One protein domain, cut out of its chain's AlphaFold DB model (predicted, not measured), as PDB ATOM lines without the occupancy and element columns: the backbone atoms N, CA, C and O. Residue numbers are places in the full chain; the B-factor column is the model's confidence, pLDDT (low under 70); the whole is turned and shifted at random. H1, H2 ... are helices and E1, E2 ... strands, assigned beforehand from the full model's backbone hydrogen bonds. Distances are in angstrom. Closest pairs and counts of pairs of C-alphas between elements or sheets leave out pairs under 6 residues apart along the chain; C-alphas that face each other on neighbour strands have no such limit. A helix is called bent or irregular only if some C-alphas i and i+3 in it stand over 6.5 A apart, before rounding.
ATOM      1  N   ILE A  31     253.127 373.006 333.879       61.03
ATOM      2  CA  ILE A  31     254.471 373.571 334.057       61.03
ATOM      3  C   ILE A  31     255.296 373.200 332.841       61.03
ATOM      4  O   ILE A  31     255.396 372.023 332.492       61.03
ATOM      5  N   LYS A  32     255.900 374.203 332.206       67.19
ATOM      6  CA  LYS A  32     256.814 373.995 331.087       67.19
ATOM      7  C   LYS A  32     258.232 373.894 331.630       67.19
ATOM      8  O   LYS A  32     258.671 374.748 332.399       67.19
ATOM      9  N   VAL A  33     258.930 372.830 331.250       71.19
ATOM     10  CA  VAL A  33     260.327 372.601 331.624       71.19
ATOM     11  C   VAL A  33     261.188 372.824 330.394       71.19
ATOM     12  O   VAL A  33     261.004 372.155 329.378       71.19
ATOM     13  N   TYR A  34     262.118 373.762 330.500       69.69
ATOM     14  CA  TYR A  34     263.131 374.030 329.491       69.69
ATOM     15  C   TYR A  34     264.418 373.339 329.915       69.69
ATOM     16  O   TYR A  34     265.075 373.756 330.869       69.69
ATOM     17  N   GLU A  35     264.749 372.233 329.257       70.00
ATOM     18  CA  GLU A  35     265.956 371.475 329.571       70.00
ATOM     19  C   GLU A  35     267.189 372.111 328.925       70.00
ATOM     20  O   GLU A  35     267.240 372.279 327.708       70.00
ATOM     21  N   ARG A  36     268.230 372.366 329.731       73.25
ATOM     22  CA  ARG A  36     269.522 372.913 329.275       73.25
ATOM     23  C   ARG A  36     269.402 374.231 328.502       73.25
ATOM     24  O   ARG A  36     270.172 374.459 327.564       73.25
ATOM     25  N   GLU A  37     268.473 375.073 328.928       86.00
ATOM     26  CA  GLU A  37     268.317 376.429 328.424       86.00
ATOM     27  C   GLU A  37     269.548 377.260 328.775       86.00
ATOM     28  O   GLU A  37     270.131 377.108 329.857       86.00
ATOM     29  N   LYS A  38     269.975 378.107 327.839       90.00
ATOM     30  CA  LYS A  38     271.120 378.984 328.058       90.00
ATOM     31  C   LYS A  38     270.664 380.172 328.884       90.00
ATOM     32  O   LYS A  38     269.656 380.793 328.569       90.00
ATOM     33  N   ALA A  39     271.419 380.496 329.919       89.88
ATOM     34  CA  ALA A  39     271.183 381.656 330.748       89.88
ATOM     35  C   ALA A  39     272.500 382.385 331.002       89.88
ATOM     36  O   ALA A  39     273.541 381.758 331.200       89.88
ATOM     37  N   TYR A  40     272.426 383.709 331.011       93.06
ATOM     38  CA  TYR A  40     273.571 384.596 331.144       93.06
ATOM     39  C   TYR A  40     273.443 385.415 332.427       93.06
ATOM     40  O   TYR A  40     272.356 385.935 332.698       93.06
ATOM     41  N   PRO A  41     274.510 385.549 333.223       91.38
ATOM     42  CA  PRO A  41     274.508 386.415 334.387       91.38
ATOM     43  C   PRO A  41     274.483 387.882 333.936       91.38
ATOM     44  O   PRO A  41     275.217 388.279 333.034       91.38
ATOM     45  N   VAL A  42     273.608 388.691 334.536       93.19
ATOM     46  CA  VAL A  42     273.428 390.108 334.157       93.19
ATOM     47  C   VAL A  42     273.540 391.080 335.325       93.19
ATOM     48  O   VAL A  42     273.808 392.259 335.114       93.19
ATOM     49  N   GLU A  43     273.321 390.615 336.553       91.88
ATOM     50  CA  GLU A  43     273.330 391.461 337.746       91.88
ATOM     51  C   GLU A  43     273.762 390.632 338.957       91.88
ATOM     52  O   GLU A  43     273.351 389.482 339.097       91.88
ATOM     53  N   TYR A  44     274.567 391.215 339.841       88.81
ATOM     54  CA  TYR A  44     274.933 390.627 341.130       88.81
ATOM     55  C   TYR A  44     274.154 391.315 342.256       88.81
ATOM     56  O   TYR A  44     273.939 392.527 342.225       88.81
ATOM     57  N   GLY A  45     273.756 390.544 343.265       84.88
ATOM     58  CA  GLY A  45     273.064 391.029 344.451       84.88
ATOM     59  C   GLY A  45     273.238 390.089 345.642       84.88
ATOM     60  O   GLY A  45     273.869 389.037 345.551       84.88
ATOM     61  N   SER A  46     272.659 390.460 346.779       78.94
ATOM     62  CA  SER A  46     272.648 389.627 347.980       78.94
ATOM     63  C   SER A  46     271.258 389.594 348.602       78.94
ATOM     64  O   SER A  46     270.518 390.581 348.581       78.94
ATOM     65  N   PHE A  47     270.891 388.438 349.150       70.12
ATOM     66  CA  PHE A  47     269.618 388.249 349.836       70.12
ATOM     67  C   PHE A  47     269.847 387.935 351.306       70.12
ATOM     68  O   PHE A  47     270.671 387.092 351.662       70.12
ATOM     69  N   GLU A  48     269.075 388.592 352.165       65.00
ATOM     70  CA  GLU A  48     269.018 388.251 353.578       65.00
ATOM     71  C   GLU A  48     268.186 386.972 353.763       65.00
ATOM     72  O   GLU A  48     267.028 386.883 353.339       65.00
ATOM     73  N   HIS A  49     268.776 385.971 354.410       57.41
ATOM     74  CA  HIS A  49     268.126 384.717 354.749       57.41
ATOM     75  C   HIS A  49     268.264 384.419 356.243       57.41
ATOM     76  O   HIS A  49     269.361 384.281 356.783       57.41
ATOM     77  N   THR A  50     267.135 384.252 356.927       51.53
ATOM     78  CA  THR A  50     267.125 383.854 358.338       51.53
ATOM     79  C   THR A  50     267.125 382.334 358.447       51.53
ATOM     80  O   THR A  50     266.095 381.688 358.242       51.53
ATOM     81  N   LEU A  51     268.263 381.747 358.825       46.59
ATOM     82  CA  LEU A  51     268.314 380.333 359.189       46.59
ATOM     83  C   LEU A  51     267.760 380.131 360.599       46.59
ATOM     84  O   LEU A  51     268.243 380.703 361.579       46.59
ATOM     85  N   TYR A  52     266.787 379.232 360.711       41.56
ATOM     86  CA  TYR A  52     266.299 378.741 361.992       41.56
ATOM     87  C   TYR A  52     267.018 377.438 362.349       41.56
ATOM     88  O   TYR A  52     266.663 376.363 361.863       41.56
ATOM     89  N   ARG A  53     268.020 377.508 363.236       42.03
ATOM     90  CA  ARG A  53     268.620 376.310 363.843       42.03
ATOM     91  C   ARG A  53     267.887 375.965 365.135       42.03
ATOM     92  O   ARG A  53     267.892 376.718 366.107       42.03
ATOM     93  N   ARG A  54     267.255 374.789 365.154       36.94
ATOM     94  CA  ARG A  54     266.505 374.278 366.311       36.94
ATOM     95  C   ARG A  54     267.421 374.238 367.548       36.94
ATOM     96  O   ARG A  54     268.385 373.480 367.569       36.94
ATOM     97  N   GLY A  55     267.119 375.062 368.553       43.66
ATOM     98  CA  GLY A  55     267.836 375.114 369.836       43.66
ATOM     99  C   GLY A  55     268.979 376.133 369.956       43.66
ATOM    100  O   GLY A  55     269.495 376.280 371.057       43.66
ATOM    101  N   TYR A  56     269.350 376.856 368.888       43.16
ATOM    102  CA  TYR A  56     270.498 377.787 368.891       43.16
ATOM    103  C   TYR A  56     270.160 379.239 368.497       43.16
ATOM    104  O   TYR A  56     271.056 380.067 368.378       43.16
ATOM    105  N   GLY A  57     268.874 379.569 368.330       46.16
ATOM    106  CA  GLY A  57     268.431 380.889 367.872       46.16
ATOM    107  C   GLY A  57     268.386 381.019 366.346       46.16
ATOM    108  O   GLY A  57     268.671 380.073 365.607       46.16
ATOM    109  N   SER A  58     267.949 382.185 365.873       54.94
ATOM    110  CA  SER A  58     267.943 382.553 364.456       54.94
ATOM    111  C   SER A  58     269.246 383.260 364.095       54.94
ATOM    112  O   SER A  58     269.629 384.201 364.790       54.94
ATOM    113  N   SER A  59     269.899 382.853 363.009       52.38
ATOM    114  CA  SER A  59     271.050 383.568 362.444       52.38
ATOM    115  C   SER A  59     270.668 384.156 361.092       52.38
ATOM    116  O   SER A  59     270.196 383.423 360.221       52.38
ATOM    117  N   GLN A  60     270.877 385.461 360.922       60.19
ATOM    118  CA  GLN A  60     270.800 386.112 359.616       60.19
ATOM    119  C   GLN A  60     272.066 385.772 358.834       60.19
ATOM    120  O   GLN A  60     273.176 385.960 359.331       60.19
ATOM    121  N   ILE A  61     271.891 385.236 357.633       66.94
ATOM    122  CA  ILE A  61     272.964 384.962 356.685       66.94
ATOM    123  C   ILE A  61     272.645 385.739 355.419       66.94
ATOM    124  O   ILE A  61     271.514 385.711 354.940       66.94
ATOM    125  N   TYR A  62     273.642 386.439 354.894       71.44
ATOM    126  CA  TYR A  62     273.560 387.042 353.572       71.44
ATOM    127  C   TYR A  62     274.051 386.018 352.562       71.44
ATOM    128  O   TYR A  62     275.129 385.454 352.739       71.44
ATOM    129  N   GLN A  63     273.246 385.756 351.541       73.88
ATOM    130  CA  GLN A  63     273.592 384.823 350.480       73.88
ATOM    131  C   GLN A  63     273.775 385.589 349.171       73.88
ATOM    132  O   GLN A  63     272.869 386.313 348.747       73.88
ATOM    133  N   SER A  64     274.947 385.431 348.553       82.38
ATOM    134  CA  SER A  64     275.259 385.989 347.236       82.38
ATOM    135  C   SER A  64     274.366 385.368 346.167       82.38
ATOM    136  O   SER A  64     274.117 384.156 346.152       82.38
ATOM    137  N   ALA A  65     273.882 386.201 345.257       83.81
ATOM    138  CA  ALA A  65     272.997 385.785 344.191       83.81
ATOM    139  C   ALA A  65     273.262 386.549 342.899       83.81
ATOM    140  O   ALA A  65     273.770 387.669 342.891       83.81
ATOM    141  N   VAL A  66     272.878 385.921 341.796       85.38
ATOM    142  CA  VAL A  66     273.074 386.446 340.452       85.38
ATOM    143  C   VAL A  66     271.747 386.412 339.717       85.38
ATOM    144  O   VAL A  66     271.007 385.429 339.780       85.38
ATOM    145  N   LYS A  67     271.420 387.501 339.037       88.69
ATOM    146  CA  LYS A  67     270.283 387.574 338.137       88.69
ATOM    147  C   LYS A  67     270.687 386.992 336.799       88.69
ATOM    148  O   LYS A  67     271.696 387.386 336.221       88.69
ATOM    149  N   MET A  68     269.863 386.084 336.311       88.69
ATOM    150  CA  MET A  68     270.056 385.354 335.077       88.69
ATOM    151  C   MET A  68     269.060 385.834 334.024       88.69
ATOM    152  O   MET A  68     267.870 386.000 334.311       88.69
ATOM    153  N   GLN A  69     269.555 386.015 332.804       92.50
ATOM    154  CA  GLN A  69     268.781 386.271 331.596       92.50
ATOM    155  C   GLN A  69     268.821 385.026 330.702       92.50
ATOM    156  O   GLN A  69     269.892 384.692 330.187       92.50
ATOM    157  N   PRO A  70     267.694 384.323 330.516       90.50
ATOM    158  CA  PRO A  70     267.580 383.240 329.539       90.50
ATOM    159  C   PRO A  70     267.764 383.730 328.102       90.50
ATOM    160  O   PRO A  70     267.513 384.901 327.815       90.50
ATOM    161  N   ALA A  71     268.187 382.830 327.211       91.12
ATOM    162  CA  ALA A  71     268.284 383.098 325.777       91.12
ATOM    163  C   ALA A  71     266.920 383.069 325.069       91.12
ATOM    164  O   ALA A  71     266.768 383.708 324.031       91.12
ATOM    165  N   ASP A  72     265.958 382.314 325.602       87.31
ATOM    166  CA  ASP A  72     264.563 382.341 325.162       87.31
ATOM    167  C   ASP A  72     263.839 383.559 325.766       87.31
ATOM    168  O   ASP A  72     263.687 383.660 326.987       87.31
ATOM    169  N   ASP A  73     263.395 384.474 324.899       84.31
ATOM    170  CA  ASP A  73     262.718 385.725 325.265       84.31
ATOM    171  C   ASP A  73     261.344 385.498 325.930       84.31
ATOM    172  O   ASP A  73     260.822 386.403 326.581       84.31
ATOM    173  N   ASP A  74     260.764 384.296 325.814       83.69
ATOM    174  CA  ASP A  74     259.503 383.932 326.476       83.69
ATOM    175  C   ASP A  74     259.677 383.655 327.988       83.69
ATOM    176  O   ASP A  74     258.703 383.340 328.686       83.69
ATOM    177  N   ILE A  75     260.910 383.725 328.507       83.88
ATOM    178  CA  ILE A  75     261.248 383.413 329.897       83.88
ATOM    179  C   ILE A  75     261.731 384.672 330.629       83.88
ATOM    180  O   ILE A  75     262.764 385.256 330.299       83.88
ATOM    181  N   ASP A  76     261.023 385.043 331.698       82.81
ATOM    182  CA  ASP A  76     261.404 386.174 332.551       82.81
ATOM    183  C   ASP A  76     262.789 385.979 333.203       82.81
ATOM    184  O   ASP A  76     263.184 384.869 333.568       82.81
ATOM    185  N   THR A  77     263.508 387.079 333.464       86.00
ATOM    186  CA  THR A  77     264.739 387.040 334.277       86.00
ATOM    187  C   THR A  77     264.468 386.554 335.696       86.00
ATOM    188  O   THR A  77     263.430 386.868 336.282       86.00
ATOM    189  N   PHE A  78     265.445 385.884 336.301       78.94
ATOM    190  CA  PHE A  78     265.307 385.347 337.654       78.94
ATOM    191  C   PHE A  78     266.618 385.354 338.433       78.94
ATOM    192  O   PHE A  78     267.695 385.338 337.852       78.94
ATOM    193  N   TRP A  79     266.525 385.348 339.762       82.00
ATOM    194  CA  TRP A  79     267.685 385.280 340.649       82.00
ATOM    195  C   TRP A  79     268.029 383.840 341.019       82.00
ATOM    196  O   TRP A  79     267.136 383.058 341.343       82.00
ATOM    197  N   VAL A  80     269.317 383.512 341.025       76.06
ATOM    198  CA  VAL A  80     269.858 382.235 341.502       76.06
ATOM    199  C   VAL A  80     270.894 382.465 342.590       76.06
ATOM    200  O   VAL A  80     271.565 383.493 342.612       76.06
ATOM    201  N   VAL A  81     271.049 381.489 343.483       77.38
ATOM    202  CA  VAL A  81     272.152 381.476 344.448       77.38
ATOM    203  C   VAL A  81     273.463 381.271 343.696       77.38
ATOM    204  O   VAL A  81     273.596 380.295 342.957       77.38
ATOM    205  N   ALA A  82     274.416 382.176 343.910       80.88
ATOM    206  CA  ALA A  82     275.663 382.228 343.159       80.88
ATOM    207  C   ALA A  82     276.499 380.947 343.323       80.88
ATOM    208  O   ALA A  82     276.799 380.277 342.338       80.88
ATOM    209  N   GLU A  83     276.748 380.537 344.570       78.50
ATOM    210  CA  GLU A  83     277.567 379.363 344.904       78.50
ATOM    211  C   GLU A  83     277.039 378.065 344.266       78.50
ATOM    212  O   GLU A  83     277.805 377.215 343.828       78.50
ATOM    213  N   GLU A  84     275.718 377.910 344.151       73.50
ATOM    214  CA  GLU A  84     275.106 376.684 343.619       73.50
ATOM    215  C   GLU A  84     275.178 376.593 342.088       73.50
ATOM    216  O   GLU A  84     275.112 375.499 341.518       73.50
ATOM    217  N   VAL A  85     275.258 377.746 341.419       75.94
ATOM    218  CA  VAL A  85     275.273 377.828 339.956       75.94
ATOM    219  C   VAL A  85     276.692 377.946 339.419       75.94
ATOM    220  O   VAL A  85     277.041 377.236 338.479       75.94
ATOM    221  N   PHE A  86     277.499 378.793 340.046       81.38
ATOM    222  CA  PHE A  86     278.844 379.149 339.605       81.38
ATOM    223  C   PHE A  86     279.945 378.519 340.465       81.38
ATOM    224  O   PHE A  86     281.112 378.577 340.098       81.38
ATOM    225  N   GLY A  87     279.604 377.891 341.595       80.06
ATOM    226  CA  GLY A  87     280.596 377.307 342.505       80.06
ATOM    227  C   GLY A  87     281.348 378.332 343.355       80.06
ATOM    228  O   GLY A  87     282.282 377.948 344.053       80.06
ATOM    229  N   THR A  88     280.949 379.605 343.303       84.56
ATOM    230  CA  THR A  88     281.580 380.716 344.021       84.56
ATOM    231  C   THR A  88     280.539 381.717 344.519       84.56
ATOM    232  O   THR A  88     279.490 381.912 343.895       84.56
ATOM    233  N   ASP A  89     280.811 382.330 345.665       86.88
ATOM    234  CA  ASP A  89     280.071 383.457 346.231       86.88
ATOM    235  C   ASP A  89     280.916 384.741 346.309       86.88
ATOM    236  O   ASP A  89     280.419 385.758 346.809       86.88
ATOM    237  N   ASP A  90     282.149 384.705 345.782       91.00
ATOM    238  CA  ASP A  90     283.080 385.829 345.759       91.00
ATOM    239  C   ASP A  90     282.609 386.925 344.794       91.00
ATOM    240  O   ASP A  90     282.393 386.709 343.604       91.00
ATOM    241  N   GLU A  91     282.455 388.144 345.306       90.56
ATOM    242  CA  GLU A  91     281.913 389.260 344.531       90.56
ATOM    243  C   GLU A  91     282.781 389.636 343.318       90.56
ATOM    244  O   GLU A  91     282.245 390.118 342.317       90.56
ATOM    245  N   HIS A  92     284.104 389.459 343.393       93.12
ATOM    246  CA  HIS A  92     284.989 389.798 342.285       93.12
ATOM    247  C   HIS A  92     284.823 388.796 341.146       93.12
ATOM    248  O   HIS A  92     284.561 389.222 340.021       93.12
ATOM    249  N   GLU A  93     284.860 387.498 341.461       93.44
ATOM    250  CA  GLU A  93     284.625 386.425 340.489       93.44
ATOM    251  C   GLU A  93     283.240 386.571 339.841       93.44
ATOM    252  O   GLU A  93     283.110 386.537 338.621       93.44
ATOM    253  N   LEU A  94     282.192 386.844 340.626       91.25
ATOM    254  CA  LEU A  94     280.835 387.009 340.086       91.25
ATOM    255  C   LEU A  94     280.698 388.204 339.133       91.25
ATOM    256  O   LEU A  94     279.920 388.138 338.179       91.25
ATOM    257  N   LYS A  95     281.433 389.296 339.369       93.12
ATOM    258  CA  LYS A  95     281.454 390.440 338.444       93.12
ATOM    259  C   LYS A  95     282.154 390.094 337.138       93.12
ATOM    260  O   LYS A  95     281.636 390.461 336.087       93.12
ATOM    261  N   GLU A  96     283.265 389.363 337.195       94.38
ATOM    262  CA  GLU A  96     283.964 388.889 335.997       94.38
ATOM    263  C   GLU A  96     283.044 388.006 335.140       94.38
ATOM    264  O   GLU A  96     282.892 388.262 333.949       94.38
ATOM    265  N   LEU A  97     282.310 387.070 335.753       91.94
ATOM    266  CA  LEU A  97     281.338 386.217 335.049       91.94
ATOM    267  C   LEU A  97     280.255 387.022 334.306       91.94
ATOM    268  O   LEU A  97     279.848 386.656 333.198       91.94
ATOM    269  N   ILE A  98     279.774 388.117 334.908       93.31
ATOM    270  CA  ILE A  98     278.790 389.029 334.298       93.31
ATOM    271  C   ILE A  98     279.412 389.797 333.127       93.31
ATOM    272  O   ILE A  98     278.791 389.913 332.067       93.31
ATOM    273  N   GLU A  99     280.626 390.319 333.299       93.81
ATOM    274  CA  GLU A  99     281.338 391.068 332.258       93.81
ATOM    275  C   GLU A  99     281.671 390.188 331.046       93.81
ATOM    276  O   GLU A  99     281.467 390.604 329.901       93.81
ATOM    277  N   GLU A 100     282.101 388.949 331.288       93.75
ATOM    278  CA  GLU A 100     282.395 387.951 330.255       93.75
ATOM    279  C   GLU A 100     281.135 387.345 329.620       93.75
ATOM    280  O   GLU A 100     281.216 386.709 328.564       93.75
ATOM    281  N   LYS A 101     279.959 387.582 330.219       89.56
ATOM    282  CA  LYS A 101     278.673 386.982 329.836       89.56
ATOM    283  C   LYS A 101     278.761 385.460 329.774       89.56
ATOM    284  O   LYS A 101     278.383 384.853 328.767       89.56
ATOM    285  N   GLU A 102     279.260 384.851 330.847       88.56
ATOM    286  CA  GLU A 102     279.441 383.403 330.892       88.56
ATOM    287  C   GLU A 102     278.117 382.663 330.621       88.56
ATOM    288  O   GLU A 102     277.096 382.893 331.271       88.56
ATOM    289  N   GLU A 103     278.115 381.766 329.630       89.50
ATOM    290  CA  GLU A 103     276.949 380.936 329.320       89.50
ATOM    291  C   GLU A 103     276.825 379.809 330.343       89.50
ATOM    292  O   GLU A 103     277.651 378.895 330.376       89.50
ATOM    293  N   VAL A 104     275.713 379.786 331.074       85.56
ATOM    294  CA  VAL A 104     275.352 378.657 331.933       85.56
ATOM    295  C   VAL A 104     274.156 377.926 331.348       85.56
ATOM    296  O   VAL A 104     273.199 378.532 330.874       85.56
ATOM    297  N   ARG A 105     274.186 376.592 331.397       80.12
ATOM    298  CA  ARG A 105     273.050 375.761 330.981       80.12
ATOM    299  C   ARG A 105     272.272 375.264 332.181       80.12
ATOM    300  O   ARG A 105     272.787 374.469 332.971       80.12
ATOM    301  N   LEU A 106     271.017 375.685 332.264       76.31
ATOM    302  CA  LEU A 106     270.119 375.398 333.373       76.31
ATOM    303  C   LEU A 106     268.891 374.636 332.887       76.31
ATOM    304  O   LEU A 106     268.461 374.774 331.746       76.31
ATOM    305  N   ASN A 107     268.300 373.839 333.768       68.94
ATOM    306  CA  ASN A 107     266.908 373.451 333.590       68.94
ATOM    307  C   ASN A 107     266.038 374.533 334.223       68.94
ATOM    308  O   ASN A 107     266.238 374.849 335.397       68.94
ATOM    309  N   ILE A 108     265.092 375.090 333.469       76.25
ATOM    310  CA  ILE A 108     264.244 376.202 333.913       76.25
ATOM    311  C   ILE A 108     262.788 375.739 333.953       76.25
ATOM    312  O   ILE A 108     262.276 375.157 332.998       76.25
ATOM    313  N   PHE A 109     262.119 375.989 335.074       72.06
ATOM    314  CA  PHE A 109     260.723 375.623 335.299       72.06
ATOM    315  C   PHE A 109     259.875 376.884 335.197       72.06
ATOM    316  O   PHE A 109     260.086 377.818 335.966       72.06
ATOM    317  N   VAL A 110     258.921 376.916 334.271       72.31
ATOM    318  CA  VAL A 110     258.159 378.124 333.929       72.31
ATOM    319  C   VAL A 110     256.665 377.847 334.014       72.31
ATOM    320  O   VAL A 110     256.191 376.777 333.619       72.31
ATOM    321  N   ASN A 111     255.906 378.823 334.514       69.44
ATOM    322  CA  ASN A 111     254.459 378.840 334.353       69.44
ATOM    323  C   ASN A 111     254.131 379.271 332.904       69.44
ATOM    324  O   ASN A 111     254.350 380.433 332.560       69.44
ATOM    325  N   PRO A 112     253.588 378.375 332.060       67.00
ATOM    326  CA  PRO A 112     253.389 378.634 330.637       67.00
ATOM    327  C   PRO A 112     252.324 379.699 330.347       67.00
ATOM    328  O   PRO A 112     252.293 380.229 329.244       67.00
ATOM    329  N   GLU A 113     251.446 380.009 331.303       69.44
ATOM    330  CA  GLU A 113     250.401 381.028 331.142       69.44
ATOM    331  C   GLU A 113     250.921 382.437 331.436       69.44
ATOM    332  O   GLU A 113     250.368 383.415 330.943       69.44
ATOM    333  N   THR A 114     251.967 382.551 332.260       69.88
ATOM    334  CA  THR A 114     252.448 383.844 332.774       69.88
ATOM    335  C   THR A 114     253.890 384.171 332.403       69.88
ATOM    336  O   THR A 114     254.307 385.288 332.679       69.88
ATOM    337  N   GLY A 115     254.665 383.226 331.857       72.00
ATOM    338  CA  GLY A 115     256.105 383.398 331.581       72.00
ATOM    339  C   GLY A 115     256.991 383.402 332.835       72.00
ATOM    340  O   GLY A 115     258.216 383.337 332.747       72.00
ATOM    341  N   LYS A 116     256.381 383.400 334.029       69.56
ATOM    342  CA  LYS A 116     257.096 383.482 335.303       69.56
ATOM    343  C   LYS A 116     257.895 382.222 335.587       69.56
ATOM    344  O   LYS A 116     257.354 381.110 335.603       69.56
ATOM    345  N   VAL A 117     259.161 382.419 335.936       70.06
ATOM    346  CA  VAL A 117     260.042 381.339 336.377       70.06
ATOM    347  C   VAL A 117     259.694 380.908 337.803       70.06
ATOM    348  O   VAL A 117     259.589 381.719 338.722       70.06
ATOM    349  N   LEU A 118     259.500 379.603 337.971       64.12
ATOM    350  CA  LEU A 118     259.156 378.926 339.221       64.12
ATOM    351  C   LEU A 118     260.390 378.343 339.926       64.12
ATOM    352  O   LEU A 118     260.382 378.174 341.144       64.12
ATOM    353  N   GLY A 119     261.437 378.009 339.170       65.31
ATOM    354  CA  GLY A 119     262.677 377.441 339.694       65.31
ATOM    355  C   GLY A 119     263.715 377.202 338.602       65.31
ATOM    356  O   GLY A 119     263.393 377.229 337.412       65.31
ATOM    357  N   SER A 120     264.951 376.922 339.012       66.81
ATOM    358  CA  SER A 120     265.989 376.407 338.117       66.81
ATOM    359  C   SER A 120     266.896 375.389 338.816       66.81
ATOM    360  O   SER A 120     266.971 375.357 340.048       66.81
ATOM    361  N   THR A 121     267.557 374.528 338.036       65.19
ATOM    362  CA  THR A 121     268.570 373.576 338.529       65.19
ATOM    363  C   THR A 121     269.765 373.475 337.578       65.19
ATOM    364  O   THR A 121     269.612 373.590 336.357       65.19
ATOM    365  N   THR A 122     270.964 373.237 338.124       63.78
ATOM    366  CA  THR A 122     272.171 372.903 337.348       63.78
ATOM    367  C   THR A 122     272.325 371.389 337.189       63.78
ATOM    368  O   THR A 122     271.754 370.580 337.926       63.78
ATOM    369  N   LYS A 123     273.123 370.962 336.203       47.50
ATOM    370  CA  LYS A 123     273.413 369.542 335.977       47.50
ATOM    371  C   LYS A 123     274.254 368.986 337.135       47.50
ATOM    372  O   LYS A 123     275.464 369.167 337.158       47.50
ATOM    373  N   GLY A 124     273.615 368.255 338.045       39.56
ATOM    374  CA  GLY A 124     274.276 367.573 339.164       39.56
ATOM    375  C   GLY A 124     273.906 368.108 340.545       39.56
ATOM    376  O   GLY A 124     274.309 367.506 341.536       39.56
ATOM    377  N   THR A 125     273.108 369.175 340.628       42.47
ATOM    378  CA  THR A 125     272.567 369.655 341.900       42.47
ATOM    379  C   THR A 125     271.079 369.309 341.992       42.47
ATOM    380  O   THR A 125     270.252 369.703 341.173       42.47
ATOM    381  N   SER A 126     270.716 368.540 343.021       38.47
ATOM    382  CA  SER A 126     269.318 368.260 343.405       38.47
ATOM    383  C   SER A 126     268.653 369.474 344.073       38.47
ATOM    384  O   SER A 126     267.519 369.394 344.549       38.47
ATOM    385  N   LYS A 127     269.383 370.591 344.172       40.78
ATOM    386  CA  LYS A 127     268.955 371.821 344.820       40.78
ATOM    387  C   LYS A 127     268.255 372.688 343.787       40.78
ATOM    388  O   LYS A 127     268.846 373.105 342.798       40.78
ATOM    389  N   PHE A 128     266.982 372.959 344.037       43.22
ATOM    390  CA  PHE A 128     266.293 374.041 343.351       43.22
ATOM    391  C   PHE A 128     266.973 375.337 343.772       43.22
ATOM    392  O   PHE A 128     266.933 375.688 344.954       43.22
ATOM    393  N   ALA A 129     267.618 376.017 342.826       44.06
ATOM    394  CA  ALA A 129     268.081 377.370 343.059       44.06
ATOM    395  C   ALA A 129     266.829 378.202 343.372       44.06
ATOM    396  O   ALA A 129     265.890 378.270 342.574       44.06
ATOM    397  N   LEU A 130     266.768 378.707 344.603       45.75
ATOM    398  CA  LEU A 130     265.652 379.474 345.141       45.75
ATOM    399  C   LEU A 130     265.462 380.729 344.288       45.75
ATOM    400  O   LEU A 130     266.296 381.626 344.335       45.75
ATOM    401  N   ILE A 131     264.365 380.804 343.533       49.25
ATOM    402  CA  ILE A 131     264.037 382.002 342.761       49.25
ATOM    403  C   ILE A 131     263.148 382.911 343.607       49.25
ATOM    404  O   ILE A 131     262.019 382.571 343.976       49.25
ATOM    405  N   TYR A 132     263.692 384.084 343.920       43.44
ATOM    406  CA  TYR A 132     262.965 385.227 344.449       43.44
ATOM    407  C   TYR A 132     262.234 385.913 343.290       43.44
ATOM    408  O   TYR A 132     262.863 386.311 342.312       43.44
ATOM    409  N   ASN A 133     260.915 386.070 343.404       38.00
ATOM    410  CA  ASN A 133     260.128 386.932 342.520       38.00
ATOM    411  C   ASN A 133     259.533 388.060 343.385       38.00
ATOM    412  O   ASN A 133     258.957 387.782 344.440       38.00
ATOM    413  N   ASP A 134     259.729 389.324 343.000       38.12
ATOM    414  CA  ASP A 134     259.273 390.522 343.732       38.12
ATOM    415  C   ASP A 134     259.661 390.581 345.230       38.12
ATOM    416  O   ASP A 134     258.814 390.830 346.094       38.12
ATOM    417  N   ASN A 135     260.931 390.321 345.582       36.44
ATOM    418  CA  ASN A 135     261.416 390.293 346.981       36.44
ATOM    419  C   ASN A 135     260.640 389.346 347.916       36.44
ATOM    420  O   ASN A 135     260.760 389.413 349.141       36.44
ATOM    421  N   LYS A 136     259.858 388.421 347.358       34.81
ATOM    422  CA  LYS A 136     259.248 387.329 348.100       34.81
ATOM    423  C   LYS A 136     259.975 386.061 347.702       34.81
ATOM    424  O   LYS A 136     259.877 385.601 346.566       34.81
ATOM    425  N   LEU A 137     260.663 385.463 348.675       40.00
ATOM    426  CA  LEU A 137     260.887 384.024 348.646       40.00
ATOM    427  C   LEU A 137     259.505 383.423 348.380       40.00
ATOM    428  O   LEU A 137     258.578 383.694 349.155       40.00
ATOM    429  N   VAL A 138     259.324 382.678 347.285       42.16
ATOM    430  CA  VAL A 138     258.114 381.863 347.134       42.16
ATOM    431  C   VAL A 138     257.997 381.112 348.456       42.16
ATOM    432  O   VAL A 138     258.928 380.404 348.842       42.16
TER     433      VAL A 138
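AT A GLANCE: This is residues 31 to 138 of the 171 residues of an uncharacterized protein of Ruminococcaceae bacterium R-25 (UniProt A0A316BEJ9). One five-stranded antiparallel sheet is folded over on itself, with E1 as the hinge between the leaves E3 E2 and E4 E5, and the long hairpin E1 and E2 reaches out from this body as a two-stranded arm that makes the longest axis. Helix H2 covers part of E1 on one face of the sheet, the short H1 is on the same face over E3, and residues 122 to 138 form a tail with no named element. The printed part has 108 residues, with two named helices and five named strands in the order E1 E2 E3 H1 H2 E4 E5; the sheet order is E3 E2 E1 E4 E5, and the class is mixed, helices and strands. The whole is compact, with a radius of gyration of the C-alphas of 14.2 A and spans of 44 by 33 by 27 A.

HOW THE PARTS SIT: E1, residues 32 to 53, bends by 115 degrees at residue 38. Its residues 39 to 53 pair antiparallel with E2, residues 57 to 70, in a hairpin; N 49 and O 61 are 2.8 A apart. E2 forms a second hairpin with the edge strand E3, residues 78 to 81, where N 80 and O 66 are 2.8 A apart. E1, E2 and E3 are a meander, each strand the antiparallel neighbour of the one before. H1, residues 82 to 86, is on the sheet over E3 at a height of 5.9 A. H2, residues 91 to 100, is on the same face at a height of 9.0 A; it lies over E1, and its line runs along that strand at 13 degrees on the local plane. The closest C-alphas of E1 and H2, those of Pro 41 and Ile 98, are 5.0 A apart. H1 and H2 are close but not clearly touching; the closest C-alphas, those of Ala 82 and Leu 94, are 7.7 A apart. In both helices every O i to N i+4 pair is within hydrogen-bond range. E4, residues 104 to 110, pairs antiparallel with residues 32 to 39 of E1; N 34 and O 108 are 2.9 A apart. E4 forms a hairpin with the edge strand E5, residues 117 to 121, where N 109 and O 119 are 2.9 A apart. In this folded sheet, one sheet bent back on itself, E3 and E2 face E4 and E5; the closest C-alphas of E3 and E5, those of Phe 78 and Val 117, are 6.7 A apart.

IN THESE COORDINATES: E1 begins at C-alpha 32 (256.814, 373.995, 331.087) and measures 34.9 A from first to last C-alpha. E2 measures 38.4 A, E4 17.3 A and H2 14.3 A. E5 ends at C-alpha 121 (268.570, 373.576, 338.529).

THE WHOLE: The C-alphas of Gly 55 and Asp 73, the two farthest apart, are 46.1 A apart. The printed part has no cut and no long link between named elements. Its mean pLDDT is 71.2; residues 48 to 61 and 118 to 138 are among those under 70.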